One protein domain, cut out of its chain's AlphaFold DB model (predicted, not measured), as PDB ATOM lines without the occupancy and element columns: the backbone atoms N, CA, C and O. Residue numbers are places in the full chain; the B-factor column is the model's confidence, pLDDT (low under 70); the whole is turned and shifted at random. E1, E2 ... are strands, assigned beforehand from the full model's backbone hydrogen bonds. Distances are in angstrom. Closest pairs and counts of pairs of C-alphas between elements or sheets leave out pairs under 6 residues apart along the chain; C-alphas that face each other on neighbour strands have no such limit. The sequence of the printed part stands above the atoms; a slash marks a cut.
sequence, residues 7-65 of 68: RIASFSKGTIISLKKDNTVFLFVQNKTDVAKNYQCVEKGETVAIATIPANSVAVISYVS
ATOM      1  N   ARG A   7      25.106  51.062 129.539       91.25
ATOM      2  CA  ARG A   7      25.238  50.022 128.514       91.25
ATOM      3  C   ARG A   7      25.664  48.711 129.168       91.25
ATOM      4  O   ARG A   7      26.578  48.706 129.988       91.25
ATOM      5  N   ILE A   8      25.008  47.619 128.792       91.69
ATOM      6  CA  ILE A   8      25.351  46.264 129.230       91.69
ATOM      7  C   ILE A   8      25.767  45.417 128.029       91.69
ATOM      8  O   ILE A   8      25.349  45.671 126.898       91.69
ATOM      9  N   ALA A   9      26.613  44.421 128.273       87.94
ATOM     10  CA  ALA A   9      26.964  43.444 127.256       87.94
ATOM     11  C   ALA A   9      25.789  42.486 127.012       87.94
ATOM     12  O   ALA A   9      25.086  42.089 127.938       87.94
ATOM     13  N   SER A  10      25.598  42.107 125.754       87.00
ATOM     14  CA  SER A  10      24.639  41.090 125.331       87.00
ATOM     15  C   SER A  10      25.243  40.294 124.188       87.00
ATOM     16  O   SER A  10      25.862  40.881 123.299       87.00
ATOM     17  N   PHE A  11      25.025  38.983 124.181       87.12
ATOM     18  CA  PHE A  11      25.415  38.133 123.066       87.12
ATOM     19  C   PHE A  11      24.250  37.985 122.085       87.12
ATOM     20  O   PHE A  11      23.129  37.672 122.482       87.12
ATOM     21  N   SER A  12      24.502  38.231 120.802       85.25
ATOM     22  CA  SER A  12      23.511  38.078 119.739       85.25
ATOM     23  C   SER A  12      24.209  37.886 118.392       85.25
ATOM     24  O   SER A  12      25.292  38.423 118.177       85.25
ATOM     25  N   LYS A  13      23.565  37.164 117.464       77.69
ATOM     26  CA  LYS A  13      24.041  37.031 116.074       77.69
ATOM     27  C   LYS A  13      23.849  38.308 115.235       77.69
ATOM     28  O   LYS A  13      24.388  38.396 114.140       77.69
ATOM     29  N   GLY A  14      23.064  39.274 115.714       77.06
ATOM     30  CA  GLY A  14      22.819  40.561 115.056       77.06
ATOM     31  C   GLY A  14      23.390  41.758 115.821       77.06
ATOM     32  O   GLY A  14      23.813  41.653 116.974       77.06
ATOM     33  N   THR A  15      23.360  42.928 115.185       81.25
ATOM     34  CA  THR A  15      23.717  44.201 115.824       81.25
ATOM     35  C   THR A  15      22.606  44.627 116.785       81.25
ATOM     36  O   THR A  15      21.514  44.993 116.350       81.25
ATOM     37  N   ILE A  16      22.884  44.575 118.088       88.81
ATOM     38  CA  ILE A  16      21.964  44.989 119.156       88.81
ATOM     39  C   ILE A  16      22.712  45.919 120.112       88.81
ATOM     40  O   ILE A  16      23.887  45.697 120.418       88.81
ATOM     41  N   ILE A  17      22.031  46.959 120.595       91.38
ATOM     42  CA  ILE A  17      22.515  47.791 121.702       91.38
ATOM     43  C   ILE A  17      21.646  47.516 122.922       91.38
ATOM     44  O   ILE A  17      20.426  47.644 122.861       91.38
ATOM     45  N   SER A  18      22.289  47.184 124.037       92.25
ATOM     46  CA  SER A  18      21.611  46.809 125.277       92.25
ATOM     47  C   SER A  18      21.900  47.834 126.364       92.25
ATOM     48  O   SER A  18      23.061  48.122 126.664       92.25
ATOM     49  N   LEU A  19      20.850  48.397 126.956       93.31
ATOM     50  CA  LEU A  19      20.927  49.355 128.057       93.31
ATOM     51  C   LEU A  19      20.161  48.816 129.267       93.31
ATOM     52  O   LEU A  19      19.109  48.202 129.110       93.31
ATOM     53  N   LYS A  20      20.648  49.097 130.473       92.06
ATOM     54  CA  LYS A  20      19.951  48.824 131.730       92.06
ATOM     55  C   LYS A  20      19.787  50.109 132.526       92.06
ATOM     56  O   LYS A  20      20.737  50.881 132.679       92.06
ATOM     57  N   LYS A  21      18.591  50.313 133.063       91.75
ATOM     58  CA  LYS A  21      18.317  51.327 134.077       91.75
ATOM     59  C   LYS A  21      17.416  50.714 135.133       91.75
ATOM     60  O   LYS A  21      16.405  50.107 134.790       91.75
ATOM     61  N   ASP A  22      17.813  50.847 136.391       89.75
ATOM     62  CA  ASP A  22      17.154  50.185 137.515       89.75
ATOM     63  C   ASP A  22      17.038  48.671 137.249       89.75
ATOM     64  O   ASP A  22      18.051  47.995 137.028       89.75
ATOM     65  N   ASN A  23      15.814  48.142 137.205       91.25
ATOM     66  CA  ASN A  23      15.537  46.753 136.847       91.25
ATOM     67  C   ASN A  23      15.081  46.570 135.398       91.25
ATOM     68  O   ASN A  23      14.792  45.449 135.008       91.25
ATOM     69  N   THR A  24      15.034  47.615 134.578       92.81
ATOM     70  CA  THR A  24      14.548  47.502 133.201       92.81
ATOM     71  C   THR A  24      15.713  47.397 132.229       92.81
ATOM     72  O   THR A  24      16.647  48.206 132.252       92.81
ATOM     73  N   VAL A  25      15.647  46.396 131.356       93.12
ATOM     74  CA  VAL A  25      16.570  46.217 130.238       93.12
ATOM     75  C   VAL A  25      15.880  46.664 128.958       93.12
ATOM     76  O   VAL A  25      14.718  46.342 128.724       93.12
ATOM     77  N   PHE A  26      16.612  47.400 128.131       93.62
ATOM     78  CA  PHE A  26      16.187  47.895 126.830       93.62
ATOM     79  C   PHE A  26      17.138  47.359 125.765       93.62
ATOM     80  O   PHE A  26      18.344  47.604 125.828       93.62
ATOM     81  N   LEU A  27      16.593  46.653 124.780       93.38
ATOM     82  CA  LEU A  27      17.323  46.105 123.646       93.38
ATOM     83  C   LEU A  27      16.891  46.850 122.388       93.38
ATOM     84  O   LEU A  27      15.754  46.721 121.937       93.38
ATOM     85  N   PHE A  28      17.804  47.632 121.829       93.44
ATOM     86  CA  PHE A  28      17.603  48.346 120.578       93.44
ATOM     87  C   PHE A  28      17.998  47.427 119.434       93.44
ATOM     88  O   PHE A  28      19.157  47.012 119.329       93.44
ATOM     89  N   VAL A  29      17.021  47.115 118.592       93.06
ATOM     90  CA  VAL A  29      17.157  46.164 117.496       93.06
ATOM     91  C   VAL A  29      16.782  46.860 116.200       93.06
ATOM     92  O   VAL A  29      15.737  47.503 116.099       93.06
ATOM     93  N   GLN A  30      17.637  46.709 115.193       92.75
ATOM     94  CA  GLN A  30      17.347  47.152 113.839       92.75
ATOM     95  C   GLN A  30      17.197  45.934 112.936       92.75
ATOM     96  O   GLN A  30      18.133  45.147 112.774       92.75
ATOM     97  N   ASN A  31      16.028  45.799 112.317       93.19
ATOM     98  CA  ASN A  31      15.791  44.798 111.300       93.19
ATOM     99  C   ASN A  31      15.876  45.433 109.908       93.19
ATOM    100  O   ASN A  31      14.940  46.086 109.465       93.19
ATOM    101  N   LYS A  32      17.008  45.234 109.223       94.06
ATOM    102  CA  LYS A  32      17.250  45.727 107.853       94.06
ATOM    103  C   LYS A  32      16.860  44.729 106.755       94.06
ATOM    104  O   LYS A  32      17.279  44.902 105.619       94.06
ATOM    105  N   THR A  33      16.200  43.624 107.105       92.88
ATOM    106  CA  THR A  33      15.788  42.617 106.119       92.88
ATOM    107  C   THR A  33      14.343  42.825 105.710       92.88
ATOM    108  O   THR A  33      13.547  43.327 106.503       92.88
ATOM    109  N   ASP A  34      13.992  42.310 104.534       96.44
ATOM    110  CA  ASP A  34      12.631  42.352 103.986       96.44
ATOM    111  C   ASP A  34      11.670  41.335 104.620       96.44
ATOM    112  O   ASP A  34      10.499  41.257 104.263       96.44
ATOM    113  N   VAL A  35      12.148  40.572 105.605       96.38
ATOM    114  CA  VAL A  35      11.344  39.643 106.404       96.38
ATOM    115  C   VAL A  35      11.343  40.036 107.876       96.38
ATOM    116  O   VAL A  35      12.311  40.610 108.389       96.38
ATOM    117  N   ALA A  36      10.254  39.703 108.571       95.62
ATOM    118  CA  ALA A  36      10.170  39.835 110.019       95.62
ATOM    119  C   ALA A  36      11.154  38.882 110.718       95.62
ATOM    120  O   ALA A  36      11.457  37.796 110.220       95.62
ATOM    121  N   LYS A  37      11.645  39.284 111.892       93.62
ATOM    122  CA  LYS A  37      12.573  38.492 112.706       93.62
ATOM    123  C   LYS A  37      12.022  38.256 114.096       93.62
ATOM    124  O   LYS A  37      11.586  39.191 114.761       93.62
ATOM    125  N   ASN A  38      12.119  37.015 114.551       94.00
ATOM    126  CA  ASN A  38      11.764  36.635 115.911       94.00
ATOM    127  C   ASN A  38      13.005  36.683 116.803       94.00
ATOM    128  O   ASN A  38      14.047  36.119 116.468       94.00
ATOM    129  N   TYR A  39      12.877  37.354 117.941       92.06
ATOM    130  CA  TYR A  39      13.902  37.467 118.965       92.06
ATOM    131  C   TYR A  39      13.410  36.811 120.248       92.06
ATOM    132  O   TYR A  39      12.287  37.046 120.688       92.06
ATOM    133  N   GLN A  40      14.291  36.022 120.856       93.69
ATOM    134  CA  GLN A  40      14.104  35.435 122.173       93.69
ATOM    135  C   GLN A  40      15.166  36.017 123.102       93.69
ATOM    136  O   GLN A  40      16.367  35.853 122.876       93.69
ATOM    137  N   CYS A  41      14.729  36.742 124.123       91.62
ATOM    138  CA  CYS A  41      15.606  37.324 125.124       91.62
ATOM    139  C   CYS A  41      15.779  36.319 126.258       91.62
ATOM    140  O   CYS A  41      14.798  35.934 126.895       91.62
ATOM    141  N   VAL A  42      17.024  35.909 126.498       91.50
ATOM    142  CA  VAL A  42      17.372  34.940 127.538       91.50
ATOM    143  C   VAL A  42      18.244  35.620 128.588       91.50
ATOM    144  O   VAL A  42      19.282  36.194 128.260       91.50
ATOM    145  N   GLU A  43      17.834  35.537 129.849       90.19
ATOM    146  CA  GLU A  43      18.596  36.010 131.005       90.19
ATOM    147  C   GLU A  43      18.733  34.849 131.995       90.19
ATOM    148  O   GLU A  43      17.741  34.243 132.388       90.19
ATOM    149  N   LYS A  44      19.972  34.499 132.373       88.62
ATOM    150  CA  LYS A  44      20.275  33.397 133.315       88.62
ATOM    151  C   LYS A  44      19.633  32.042 132.944       88.62
ATOM    152  O   LYS A  44      19.286  31.261 133.819       88.62
ATOM    153  N   GLY A  45      19.489  31.764 131.647       89.88
ATOM    154  CA  GLY A  45      18.887  30.523 131.141       89.88
ATOM    155  C   GLY A  45      17.360  30.549 131.030       89.88
ATOM    156  O   GLY A  45      16.789  29.637 130.441       89.88
ATOM    157  N   GLU A  46      16.695  31.605 131.507       91.75
ATOM    158  CA  GLU A  46      15.249  31.778 131.364       91.75
ATOM    159  C   GLU A  46      14.905  32.695 130.193       91.75
ATOM    160  O   GLU A  46      15.564  33.708 129.952       91.75
ATOM    161  N   THR A  47      13.820  32.373 129.486       93.44
ATOM    162  CA  THR A  47      13.254  33.284 128.485       93.44
ATOM    163  C   THR A  47      12.467  34.379 129.191       93.44
ATOM    164  O   THR A  47      11.448  34.105 129.818       93.44
ATOM    165  N   VAL A  48      12.935  35.619 129.076       94.06
ATOM    166  CA  VAL A  48      12.352  36.788 129.756       94.06
ATOM    167  C   VAL A  48      11.504  37.661 128.834       94.06
ATOM    168  O   VAL A  48      10.661  38.414 129.311       94.06
ATOM    169  N   ALA A  49      11.700  37.557 127.517       92.62
ATOM    170  CA  ALA A  49      10.860  38.211 126.520       92.62
ATOM    171  C   ALA A  49      10.957  37.497 125.165       92.62
ATOM    172  O   ALA A  49      11.996  36.931 124.820       92.62
ATOM    173  N   ILE A  50       9.882  37.570 124.382       94.31
ATOM    174  CA  ILE A  50       9.842  37.162 122.976       94.31
ATOM    175  C   ILE A  50       9.251  38.330 122.192       94.31
ATOM    176  O   ILE A  50       8.259  38.918 122.620       94.31
ATOM    177  N   ALA A  51       9.861  38.685 121.065       94.00
ATOM    178  CA  ALA A  51       9.373  39.766 120.217       94.00
ATOM    179  C   ALA A  51       9.572  39.451 118.736       94.00
ATOM    180  O   ALA A  51      10.635  38.984 118.323       94.00
ATOM    181  N   THR A  52       8.566  39.777 117.931       95.81
ATOM    182  CA  THR A  52       8.657  39.765 116.471       95.81
ATOM    183  C   THR A  52       8.879  41.189 115.988       95.81
ATOM    184  O   THR A  52       8.047  42.065 116.209       95.81
ATOM    185  N   ILE A  53      10.016  41.430 115.339       94.12
ATOM    186  CA  ILE A  53      10.378  42.734 114.786       94.12
ATOM    187  C   ILE A  53      10.060  42.732 113.285       94.12
ATOM    188  O   ILE A  53      10.624  41.902 112.560       94.12
ATOM    189  N   PRO A  54       9.183  43.628 112.795       96.12
ATOM    190  CA  PRO A  54       8.821  43.704 111.382       96.12
ATOM    191  C   PRO A  54      10.020  43.931 110.458       96.12
ATOM    192  O   PRO A  54      11.084  44.387 110.891       96.12
ATOM    193  N   ALA A  55       9.839  43.631 109.173       96.31
ATOM    194  CA  ALA A  55      10.798  43.976 108.129       96.31
ATOM    195  C   ALA A  55      11.090  45.486 108.119       96.31
ATOM    196  O   ALA A  55      10.213  46.287 108.443       96.31
ATOM    197  N   ASN A  56      12.315  45.861 107.744       95.75
ATOM    198  CA  ASN A  56      12.725  47.254 107.525       95.75
ATOM    199  C   ASN A  56      12.340  48.225 108.659       95.75
ATOM    200  O   ASN A  56      11.875  49.337 108.420       95.75
ATOM    201  N   SER A  57      12.537  47.804 109.911       95.19
ATOM    202  CA  SER A  57      12.096  48.547 111.094       95.19
ATOM    203  C   SER A  57      13.179  48.686 112.166       95.19
ATOM    204  O   SER A  57      14.170  47.948 112.209       95.19
ATOM    205  N   VAL A  58      12.982  49.662 113.051       93.69
ATOM    206  CA  VAL A  58      13.744  49.834 114.292       93.69
ATOM    207  C   VAL A  58      12.775  49.657 115.449       93.69
ATOM    208  O   VAL A  58      11.709  50.267 115.464       93.69
ATOM    209  N   ALA A  59      13.155  48.839 116.423       93.81
ATOM    210  CA  ALA A  59      12.329  48.545 117.581       93.81
ATOM    211  C   ALA A  59      13.155  48.540 118.869       93.81
ATOM    212  O   ALA A  59      14.378  48.364 118.863       93.81
ATOM    213  N   VAL A  60      12.453  48.706 119.987       94.00
ATOM    214  CA  VAL A  60      13.013  48.547 121.327       94.00
ATOM    215  C   VAL A  60      12.228  47.462 122.038       94.00
ATOM    216  O   VAL A  60      11.022  47.590 122.225       94.00
ATOM    217  N   ILE A  61      12.917  46.403 122.448       93.38
ATOM    218  CA  ILE A  61      12.353  45.378 123.324       93.38
ATOM    219  C   ILE A  61      12.705  45.781 124.753       93.38
ATOM    220  O   ILE A  61      13.882  45.972 125.064       93.38
ATOM    221  N   SER A  62      11.707  45.923 125.619       93.00
ATOM    222  CA  SER A  62      11.919  46.245 127.032       93.00
ATOM    223  C   SER A  62      11.312  45.189 127.939       93.00
ATOM    224  O   SER A  62      10.170  44.788 127.728       93.00
ATOM    225  N   TYR A  63      12.047  44.785 128.971       93.12
ATOM    226  CA  TYR A  63      11.557  43.870 130.001       93.12
ATOM    227  C   TYR A  63      12.155  44.211 131.366       93.12
ATOM    228  O   TYR A  63      13.203  44.856 131.467       93.12
ATOM    229  N   VAL A  64      11.479  43.767 132.425       92.31
ATOM    230  CA  VAL A  64      11.975  43.880 133.799       92.31
ATOM    231  C   VAL A  64      12.853  42.664 134.096       92.31
ATOM    232  O   VAL A  64      12.378  41.533 134.113       92.31
ATOM    233  N   SER A  65      14.144  42.903 134.304       87.06
ATOM    234  CA  SER A  65      15.134  41.916 134.739       87.06
ATOM    235  C   SER A  65      14.794  41.452 136.155       87.06
ATOM    236  O   SER A  65      14.618  42.268 137.070       87.06
TER     237      SER A  65
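Overview. This is residues 7 to 65 of the 68 residues of an uncharacterized protein of Polaribacter atrinae (UniProt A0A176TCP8). This is a small sandwich: a three-stranded sheet, E1 E2 E5, faces a two-stranded hairpin sheet, E3 E4, and the chain crosses between the two sheets at one shared end, by the links E2 to E3 and E4 to E5. Residues 7 to 15 loop along the E1 edge of the larger sheet, with residues 7 to 8 pairing with E1. The printed part has 59 residues with no named helix and five named strands, E1 to E5 in chain order; it is all strand, and both sheets are antiparallel. The whole is compact, with a radius of gyration of the C-alphas of 11.3 A, and elongated, spanning 34 by 21 by 17 A.

Arrangement. Begin with E2, residues 24 to 31, the inner strand of the larger sheet. Its antiparallel neighbour E1, residues 16 to 21, is an edge strand and forms a hairpin with it; look for N 19 and O 26, 2.9 A apart, and N 28 and O 17, 2.8 A, within hydrogen-bond range. The other edge strand is E5, residues 57 to 64, antiparallel to E2 at 161 degrees between their directions; there find N 27 and O 61, 2.8 A apart. Outside the named strands, residues 7 to 8 pair antiparallel with residues 18 to 19 of E1. The second sheet is the hairpin of E3, residues 37 to 43, and E4, residues 46 to 53, antiparallel at 159 degrees, with N 39 and O 51 2.8 A apart. The two sheets make a sandwich, two sheets face to face: the parts that face each other are 9.6 A centre to centre, their best planes 20 degrees apart and their strands at 31 degrees. Between E4 and E5 the closest C-alphas are those of Ala 49 and Tyr 63, 6.7 A apart. E1 is apart from E3 and E4, and E3 is apart from E5.

Along the chain. Find C-alpha 24 at (14.548, 47.502, 133.201); from there E2 runs 22.1 A to C-alpha 31. E5 is 23.2 A long and ends at C-alpha 64, at (11.975, 43.880, 133.799). E1 begins at C-alpha 16, at (21.964, 44.989, 119.156), and is 16.6 A long. In the other sheet E3 measures 19.4 A and E4 20.5 A.

Size, cuts and confidence. The two C-alphas farthest apart are those of Asp 22 and Asp 34, at 34.7 A. The printed part has no cut, and the four links between strands are tight. The mean pLDDT of the printed part is 91.8, and no printed residue is under 70.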